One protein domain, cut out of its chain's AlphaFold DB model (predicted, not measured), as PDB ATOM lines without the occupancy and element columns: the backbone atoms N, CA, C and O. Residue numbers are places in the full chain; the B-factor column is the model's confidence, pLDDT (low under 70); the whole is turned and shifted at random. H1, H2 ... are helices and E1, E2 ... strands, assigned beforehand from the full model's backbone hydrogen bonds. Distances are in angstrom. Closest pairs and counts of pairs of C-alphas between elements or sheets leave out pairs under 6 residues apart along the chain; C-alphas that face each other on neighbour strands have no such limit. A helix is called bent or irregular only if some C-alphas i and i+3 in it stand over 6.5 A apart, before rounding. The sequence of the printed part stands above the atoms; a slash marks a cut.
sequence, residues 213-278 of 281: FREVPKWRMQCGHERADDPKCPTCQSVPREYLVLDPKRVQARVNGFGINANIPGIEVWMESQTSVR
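What this domain is: This is residues 213 to 278 of the 281 residues of an uncharacterized protein of Acidobacteria bacterium (UniProt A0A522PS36). A long two-stranded antiparallel ribbon, E1 and E2, has H2 packed beside it, while short H1 and the loops round it lie beyond one end. The 66 printed residues hold E1, H1, H2 and E2 in that order, a mixed class. The outline is a rod of 44 by 20 by 19 A, only just compact, close to loose, with a radius of gyration of the C-alphas of 12.8 A.

Where its parts are: E1, residues 213 to 221, begins at C-alpha (-6.273, -52.790, 8.890) and spans 25.7 A. H1 is residues 234 to 238, 6.3 A. H2, residues 248 to 262, spans 14.0 A and is irregular: C-alphas 257 and 260 are 9.6 A apart. E2, residues 267 to 277, spans 29.5 A and ends at (-2.485, -49.891, 16.459).

How they stand to each other: E1 and E2 are antiparallel at 150 degrees, with N 218 and O 270 within hydrogen-bond range at 2.8 A. The closest C-alphas of E1 and H2, Pro 217 and Gly 259, are 5.4 A apart. H1 and H2 are apart. Every O i to N i+4 pair is within range in H1, 8 of 11 in H2.

The domain as a whole: The printed part has no cut. The link from E1 to H1 is long. Residues 226, 228 and 243 to 246 have pLDDT under 70.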
ATOM      1  N   PHE A 213      -5.532 -53.562   9.881       83.81
ATOM      2  CA  PHE A 213      -6.273 -52.790   8.890       83.81
ATOM      3  C   PHE A 213      -7.731 -53.220   8.952       83.81
ATOM      4  O   PHE A 213      -8.030 -54.414   8.976       83.81
ATOM      5  N   ARG A 214      -8.635 -52.246   9.010       84.06
ATOM      6  CA  ARG A 214     -10.073 -52.485   8.937       84.06
ATOM      7  C   ARG A 214     -10.696 -51.431   8.045       84.06
ATOM      8  O   ARG A 214     -10.385 -50.251   8.176       84.06
ATOM      9  N   GLU A 215     -11.600 -51.850   7.180       85.00
ATOM     10  CA  GLU A 215     -12.456 -50.916   6.465       85.00
ATOM     11  C   GLU A 215     -13.594 -50.478   7.382       85.00
ATOM     12  O   GLU A 215     -14.304 -51.305   7.966       85.00
ATOM     13  N   VAL A 216     -13.732 -49.169   7.549       87.75
ATOM     14  CA  VAL A 216     -14.764 -48.573   8.387       87.75
ATOM     15  C   VAL A 216     -15.696 -47.768   7.492       87.75
ATOM     16  O   VAL A 216     -15.216 -46.923   6.732       87.75
ATOM     17  N   PRO A 217     -17.015 -48.008   7.564       89.25
ATOM     18  CA  PRO A 217     -17.961 -47.233   6.790       89.25
ATOM     19  C   PRO A 217     -18.068 -45.822   7.384       89.25
ATOM     20  O   PRO A 217     -18.303 -45.622   8.582       89.25
ATOM     21  N   LYS A 218     -17.862 -44.831   6.525       90.38
ATOM     22  CA  LYS A 218     -18.001 -43.404   6.805       90.38
ATOM     23  C   LYS A 218     -19.156 -42.856   5.991       90.38
ATOM     24  O   LYS A 218     -19.486 -43.398   4.941       90.38
ATOM     25  N   TRP A 219     -19.770 -41.793   6.488       91.25
ATOM     26  CA  TRP A 219     -20.884 -41.157   5.808       91.25
ATOM     27  C   TRP A 219     -20.787 -39.638   5.885       91.25
ATOM     28  O   TRP A 219     -20.184 -39.086   6.808       91.25
ATOM     29  N   ARG A 220     -21.382 -38.973   4.897       88.19
ATOM     30  CA  ARG A 220     -21.593 -37.522   4.853       88.19
ATOM     31  C   ARG A 220     -22.878 -37.224   4.106       88.19
ATOM     32  O   ARG A 220     -23.330 -38.024   3.290       88.19
ATOM     33  N   MET A 221     -23.439 -36.049   4.345       85.62
ATOM     34  CA  MET A 221     -24.519 -35.548   3.507       85.62
ATOM     35  C   MET A 221     -24.009 -35.199   2.111       85.62
ATOM     36  O   MET A 221     -22.986 -34.530   1.969       85.62
ATOM     37  N   GLN A 222     -24.755 -35.593   1.079       84.56
ATOM     38  CA  GLN A 222     -24.414 -35.266  -0.310       84.56
ATOM     39  C   GLN A 222     -24.450 -33.757  -0.585       84.56
ATOM     40  O   GLN A 222     -23.706 -33.268  -1.428       84.56
ATOM     41  N   CYS A 223     -25.282 -33.001   0.139       81.44
ATOM     42  CA  CYS A 223     -25.383 -31.549  -0.015       81.44
ATOM     43  C   CYS A 223     -24.298 -30.755   0.725       81.44
ATOM     44  O   CYS A 223     -24.313 -29.532   0.663       81.44
ATOM     45  N   GLY A 224     -23.383 -31.417   1.442       77.38
ATOM     46  CA  GLY A 224     -22.301 -30.755   2.178       77.38
ATOM     47  C   GLY A 224     -22.717 -30.059   3.479       77.38
ATOM     48  O   GLY A 224     -21.852 -29.527   4.168       77.38
ATOM     49  N   HIS A 225     -23.999 -30.083   3.849       77.25
ATOM     50  CA  HIS A 225     -24.453 -29.573   5.144       77.25
ATOM     51  C   HIS A 225     -24.066 -30.528   6.278       77.25
ATOM     52  O   HIS A 225     -24.104 -31.751   6.126       77.25
ATOM     53  N   GLU A 226     -23.716 -29.973   7.438       69.81
ATOM     54  CA  GLU A 226     -23.443 -30.771   8.642       69.81
ATOM     55  C   GLU A 226     -24.727 -31.343   9.258       69.81
ATOM     56  O   GLU A 226     -24.684 -32.322  10.007       69.81
ATOM     57  N   ARG A 227     -25.877 -30.734   8.948       70.00
ATOM     58  CA  ARG A 227     -27.200 -31.088   9.463       70.00
ATOM     59  C   ARG A 227     -28.232 -31.042   8.332       70.00
ATOM     60  O   ARG A 227     -28.108 -30.267   7.391       70.00
ATOM     61  N   ALA A 228     -29.255 -31.891   8.422       68.81
ATOM     62  CA  ALA A 228     -30.398 -31.875   7.502       68.81
ATOM     63  C   ALA A 228     -31.496 -30.926   8.000       68.81
ATOM     64  O   ALA A 228     -32.653 -31.312   8.128       68.81
ATOM     65  N   ASP A 229     -31.118 -29.703   8.345       70.31
ATOM     66  CA  ASP A 229     -32.008 -28.676   8.885       70.31
ATOM     67  C   ASP A 229     -32.415 -27.628   7.846       70.31
ATOM     68  O   ASP A 229     -33.421 -26.955   8.047       70.31
ATOM     69  N   ASP A 230     -31.715 -27.531   6.712       74.19
ATOM     70  CA  ASP A 230     -32.043 -26.560   5.668       74.19
ATOM     71  C   ASP A 230     -33.307 -26.925   4.867       74.19
ATOM     72  O   ASP A 230     -33.269 -27.807   3.998       74.19
ATOM     73  N   PRO A 231     -34.428 -26.189   5.039       75.62
ATOM     74  CA  PRO A 231     -35.687 -26.497   4.365       75.62
ATOM     75  C   PRO A 231     -35.656 -26.163   2.870       75.62
ATOM     76  O   PRO A 231     -36.533 -26.598   2.132       75.62
ATOM     77  N   LYS A 232     -34.664 -25.396   2.403       81.31
ATOM     78  CA  LYS A 232     -34.473 -25.058   0.982       81.31
ATOM     79  C   LYS A 232     -33.638 -26.087   0.217       81.31
ATOM     80  O   LYS A 232     -33.557 -25.994  -1.004       81.31
ATOM     81  N   CYS A 233     -33.010 -27.044   0.901       79.12
ATOM     82  CA  CYS A 233     -32.158 -28.036   0.261       79.12
ATOM     83  C   CYS A 233     -32.962 -29.303  -0.101       79.12
ATOM     84  O   CYS A 233     -33.456 -29.981   0.805       79.12
ATOM     85  N   PRO A 234     -33.062 -29.684  -1.392       82.19
ATOM     86  CA  PRO A 234     -33.785 -30.889  -1.815       82.19
ATOM     87  C   PRO A 234     -33.215 -32.172  -1.193       82.19
ATOM     88  O   PRO A 234     -33.946 -33.091  -0.835       82.19
ATOM     89  N   THR A 235     -31.894 -32.219  -1.016       80.31
ATOM     90  CA  THR A 235     -31.186 -33.353  -0.418       80.31
ATOM     91  C   THR A 235     -31.484 -33.481   1.076       80.31
ATOM     92  O   THR A 235     -31.718 -34.594   1.538       80.31
ATOM     93  N   CYS A 236     -31.559 -32.373   1.823       77.81
ATOM     94  CA  CYS A 236     -31.970 -32.400   3.232       77.81
ATOM     95  C   CYS A 236     -33.405 -32.916   3.390       77.81
ATOM     96  O   CYS A 236     -33.673 -33.705   4.289       77.81
ATOM     97  N   GLN A 237     -34.308 -32.543   2.476       79.00
ATOM     98  CA  GLN A 237     -35.688 -33.042   2.477       79.00
ATOM     99  C   GLN A 237     -35.804 -34.521   2.090       79.00
ATOM    100  O   GLN A 237     -36.767 -35.180   2.481       79.00
ATOM    101  N   SER A 238     -34.847 -35.045   1.320       82.25
ATOM    102  CA  SER A 238     -34.847 -36.454   0.924       82.25
ATOM    103  C   SER A 238     -34.511 -37.399   2.080       82.25
ATOM    104  O   SER A 238     -34.894 -38.566   2.031       82.25
ATOM    105  N   VAL A 239     -33.844 -36.907   3.133       81.25
ATOM    106  CA  VAL A 239     -33.495 -37.717   4.305       81.25
ATOM    107  C   VAL A 239     -34.786 -38.188   4.997       81.25
ATOM    108  O   VAL A 239     -35.659 -37.367   5.286       81.25
ATOM    109  N   PRO A 240     -34.943 -39.497   5.288       80.00
ATOM    110  CA  PRO A 240     -36.158 -40.014   5.908       80.00
ATOM    111  C   PRO A 240     -36.520 -39.276   7.202       80.00
ATOM    112  O   PRO A 240     -35.652 -38.989   8.025       80.00
ATOM    113  N   ARG A 241     -37.821 -39.037   7.428       72.75
ATOM    114  CA  ARG A 241     -38.324 -38.304   8.610       72.75
ATOM    115  C   ARG A 241     -37.950 -38.945   9.951       72.75
ATOM    116  O   ARG A 241     -37.931 -38.254  10.960       72.75
ATOM    117  N   GLU A 242     -37.589 -40.227   9.979       70.44
ATOM    118  CA  GLU A 242     -37.002 -40.887  11.161       70.44
ATOM    119  C   GLU A 242     -35.716 -40.193  11.669       70.44
ATOM    120  O   GLU A 242     -35.333 -40.374  12.829       70.44
ATOM    121  N   TYR A 243     -35.090 -39.369  10.819       69.62
ATOM    122  CA  TYR A 243     -33.919 -38.533  11.087       69.62
ATOM    123  C   TYR A 243     -34.235 -37.020  11.016       69.62
ATOM    124  O   TYR A 243     -33.335 -36.236  10.735       69.62
ATOM    125  N   LEU A 244     -35.496 -36.610  11.268       60.28
ATOM    126  CA  LEU A 244     -36.041 -35.227  11.244       60.28
ATOM    127  C   LEU A 244     -35.122 -34.150  11.855       60.28
ATOM    128  O   LEU A 244     -35.115 -33.008  11.407       60.28
ATOM    129  N   VAL A 245     -34.348 -34.532  12.868       67.25
ATOM    130  CA  VAL A 245     -33.105 -33.872  13.267       67.25
ATOM    131  C   VAL A 245     -32.039 -34.938  13.110       67.25
ATOM    132  O   VAL A 245     -32.159 -36.003  13.720       67.25
ATOM    133  N   LEU A 246     -31.057 -34.693  12.247       67.38
ATOM    134  CA  LEU A 246     -30.074 -35.689  11.838       67.38
ATOM    135  C   LEU A 246     -29.284 -36.156  13.067       67.38
ATOM    136  O   LEU A 246     -28.324 -35.509  13.468       67.38
ATOM    137  N   ASP A 247     -29.731 -37.242  13.704       80.56
ATOM    138  CA  ASP A 247     -29.055 -37.830  14.856       80.56
ATOM    139  C   ASP A 247     -27.838 -38.591  14.324       80.56
ATOM    140  O   ASP A 247     -27.996 -39.683  13.751       80.56
ATOM    141  N   PRO A 248     -26.613 -38.059  14.514       83.81
ATOM    142  CA  PRO A 248     -25.421 -38.665  13.946       83.81
ATOM    143  C   PRO A 248     -25.222 -40.085  14.474       83.81
ATOM    144  O   PRO A 248     -24.657 -40.926  13.778       83.81
ATOM    145  N   LYS A 249     -25.716 -40.385  15.684       87.06
ATOM    146  CA  LYS A 249     -25.599 -41.712  16.291       87.06
ATOM    147  C   LYS A 249     -26.499 -42.726  15.599       87.06
ATOM    148  O   LYS A 249     -26.046 -43.841  15.353       87.06
ATOM    149  N   ARG A 250     -27.738 -42.362  15.250       87.19
ATOM    150  CA  ARG A 250     -28.663 -43.259  14.532       87.19
ATOM    151  C   ARG A 250     -28.186 -43.541  13.115       87.19
ATOM    152  O   ARG A 250     -28.171 -44.698  12.699       87.19
ATOM    153  N   VAL A 251     -27.741 -42.503  12.407       88.25
ATOM    154  CA  VAL A 251     -27.166 -42.662  11.066       88.25
ATOM    155  C   VAL A 251     -25.913 -43.532  11.138       88.25
ATOM    156  O   VAL A 251     -25.827 -44.530  10.427       88.25
ATOM    157  N   GLN A 252     -24.988 -43.241  12.060       89.69
ATOM    158  CA  GLN A 252     -23.785 -44.055  12.243       89.69
ATOM    159  C   GLN A 252     -24.114 -45.501  12.626       89.69
ATOM    160  O   GLN A 252     -23.454 -46.412  12.138       89.69
ATOM    161  N   ALA A 253     -25.124 -45.746  13.464       89.94
ATOM    162  CA  ALA A 253     -25.545 -47.099  13.824       89.94
ATOM    163  C   ALA A 253     -26.045 -47.878  12.599       89.94
ATOM    164  O   ALA A 253     -25.627 -49.018  12.386       89.94
ATOM    165  N   ARG A 254     -26.867 -47.250  11.748       90.38
ATOM    166  CA  ARG A 254     -27.324 -47.855  10.490       90.38
ATOM    167  C   ARG A 254     -26.163 -48.098   9.523       90.38
ATOM    168  O   ARG A 254     -26.049 -49.188   8.974       90.38
ATOM    169  N   VAL A 255     -25.268 -47.128   9.369       92.50
ATOM    170  CA  VAL A 255     -24.070 -47.239   8.522       92.50
ATOM    171  C   VAL A 255     -23.120 -48.332   9.027       92.50
ATOM    172  O   VAL A 255     -22.589 -49.098   8.233       92.50
ATOM    173  N   ASN A 256     -22.960 -48.485  10.342       91.06
ATOM    174  CA  ASN A 256     -22.166 -49.564  10.933       91.06
ATOM    175  C   ASN A 256     -22.801 -50.947  10.726       91.06
ATOM    176  O   ASN A 256     -22.067 -51.922  10.580       91.06
ATOM    177  N   GLY A 257     -24.135 -51.040  10.737       90.94
ATOM    178  CA  GLY A 257     -24.858 -52.300  10.545       90.94
ATOM    179  C   GLY A 257     -24.916 -52.759   9.087       90.94
ATOM    180  O   GLY A 257     -24.767 -53.945   8.815       90.94
ATOM    181  N   PHE A 258     -25.104 -51.824   8.152       90.31
ATOM    182  CA  PHE A 258     -25.335 -52.132   6.735       90.31
ATOM    183  C   PHE A 258     -24.150 -51.798   5.810       90.31
ATOM    184  O   PHE A 258     -24.152 -52.201   4.647       90.31
ATOM    185  N   GLY A 259     -23.125 -51.084   6.287       90.12
ATOM    186  CA  GLY A 259     -21.976 -50.672   5.475       90.12
ATOM    187  C   GLY A 259     -22.389 -49.812   4.275       90.12
ATOM    188  O   GLY A 259     -23.289 -48.977   4.386       90.12
ATOM    189  N   ILE A 260     -21.774 -50.052   3.108       87.81
ATOM    190  CA  ILE A 260     -22.128 -49.395   1.829       87.81
ATOM    191  C   ILE A 260     -23.622 -49.582   1.492       87.81
ATOM    192  O   ILE A 260     -24.242 -48.705   0.897       87.81
ATOM    193  N   ASN A 261     -24.234 -50.683   1.935       90.00
ATOM    194  CA  ASN A 261     -25.626 -51.016   1.625       90.00
ATOM    195  C   ASN A 261     -26.647 -50.279   2.509       90.00
ATOM    196  O   ASN A 261     -27.842 -50.546   2.406       90.00
ATOM    197  N   ALA A 262     -26.217 -49.356   3.379       87.81
ATOM    198  CA  ALA A 262     -27.129 -48.600   4.241       87.81
ATOM    199  C   ALA A 262     -28.171 -47.780   3.454       87.81
ATOM    200  O   ALA A 262     -29.259 -47.548   3.992       87.81
ATOM    201  N   ASN A 263     -27.827 -47.381   2.217       87.62
ATOM    202  CA  ASN A 263     -28.660 -46.698   1.217       87.62
ATOM    203  C   ASN A 263     -29.672 -45.719   1.836       87.62
ATOM    204  O   ASN A 263     -30.886 -45.917   1.765       87.62
ATOM    205  N   ILE A 264     -29.155 -44.698   2.522       87.19
ATOM    206  CA  ILE A 264     -29.973 -43.662   3.154       87.19
ATOM    207  C   ILE A 264     -30.073 -42.496   2.162       87.19
ATOM    208  O   ILE A 264     -29.037 -41.936   1.801       87.19
ATOM    209  N   PRO A 265     -31.280 -42.113   1.713       86.69
ATOM    210  CA  PRO A 265     -31.448 -40.992   0.794       86.69
ATOM    211  C   PRO A 265     -30.777 -39.708   1.310       86.69
ATOM    212  O   PRO A 265     -30.887 -39.374   2.489       86.69
ATOM    213  N   GLY A 266     -30.053 -39.014   0.427       85.12
ATOM    214  CA  GLY A 266     -29.320 -37.781   0.744       85.12
ATOM    215  C   GLY A 266     -27.992 -37.967   1.492       85.12
ATOM    216  O   GLY A 266     -27.293 -36.983   1.747       85.12
ATOM    217  N   ILE A 267     -27.611 -39.209   1.813       88.38
ATOM    218  CA  ILE A 267     -26.372 -39.547   2.517       88.38
ATOM    219  C   ILE A 267     -25.495 -40.421   1.620       88.38
ATOM    220  O   ILE A 267     -25.914 -41.457   1.113       88.38
ATOM    221  N   GLU A 268     -24.245 -40.009   1.448       89.44
ATOM    222  CA  GLU A 268     -23.218 -40.797   0.779       89.44
ATOM    223  C   GLU A 268     -22.459 -41.614   1.822       89.44
ATOM    224  O   GLU A 268     -21.994 -41.063   2.822       89.44
ATOM    225  N   VAL A 269     -22.329 -42.920   1.583       92.31
ATOM    226  CA  VAL A 269     -21.571 -43.843   2.434       92.31
ATOM    227  C   VAL A 269     -20.404 -44.400   1.630       92.31
ATOM    228  O   VAL A 269     -20.598 -44.908   0.529       92.31
ATOM    229  N   TRP A 270     -19.196 -44.336   2.184       90.88
ATOM    230  CA  TRP A 270     -17.998 -44.917   1.579       90.88
ATOM    231  C   TRP A 270     -17.198 -45.706   2.610       90.88
ATOM    232  O   TRP A 270     -17.301 -45.480   3.818       90.88
ATOM    233  N   MET A 271     -16.385 -46.643   2.128       88.62
ATOM    234  CA  MET A 271     -15.455 -47.380   2.978       88.62
ATOM    235  C   MET A 271     -14.138 -46.625   3.045       88.62
ATOM    236  O   MET A 271     -13.559 -46.255   2.025       88.62
ATOM    237  N   GLU A 272     -13.657 -46.406   4.261       85.31
ATOM    238  CA  GLU A 272     -12.337 -45.851   4.496       85.31
ATOM    239  C   GLU A 272     -11.462 -46.910   5.164       85.31
ATOM    240  O   GLU A 272     -11.832 -47.499   6.183       85.31
ATOM    241  N   SER A 273     -10.288 -47.169   4.590       82.88
ATOM    242  CA  SER A 273      -9.299 -48.042   5.213       82.88
ATOM    243  C   SER A 273      -8.730 -47.336   6.443       82.88
ATOM    244  O   SER A 273      -8.037 -46.326   6.331       82.88
ATOM    245  N   GLN A 274      -9.008 -47.870   7.626       83.62
ATOM    246  CA  GLN A 274      -8.482 -47.366   8.884       83.62
ATOM    247  C   GLN A 274      -7.409 -48.315   9.420       83.62
ATOM    248  O   GLN A 274      -7.613 -49.525   9.545       83.62
ATOM    249  N   THR A 275      -6.257 -47.752   9.784       85.75
ATOM    250  CA  THR A 275      -5.189 -48.487  10.466       85.75
ATOM    251  C   THR A 275      -5.367 -48.381  11.979       85.75
ATOM    252  O   THR A 275      -5.383 -47.282  12.543       85.75
ATOM    253  N   SER A 276      -5.479 -49.521  12.654       81.94
ATOM    254  CA  SER A 276      -5.500 -49.621  14.111       81.94
ATOM    255  C   SER A 276      -4.138 -50.074  14.632       81.94
ATOM    256  O   SER A 276      -3.457 -50.894  14.021       81.94
ATOM    257  N   VAL A 277      -3.725 -49.516  15.768       83.44
ATOM    258  CA  VAL A 277      -2.485 -49.891  16.459       83.44
ATOM    259  C   VAL A 277      -2.877 -50.268  17.877       83.44
ATOM    260  O   VAL A 277      -3.517 -49.476  18.570       83.44
ATOM    261  N   ARG A 278      -2.555 -51.493  18.294       77.56
ATOM    262  CA  ARG A 278      -2.893 -51.979  19.635       77.56
ATOM    263  C   ARG A 278      -1.858 -51.463  20.635       77.56
ATOM    264  O   ARG A 278      -0.722 -51.924  20.630       77.56
TER     265      ARG A 278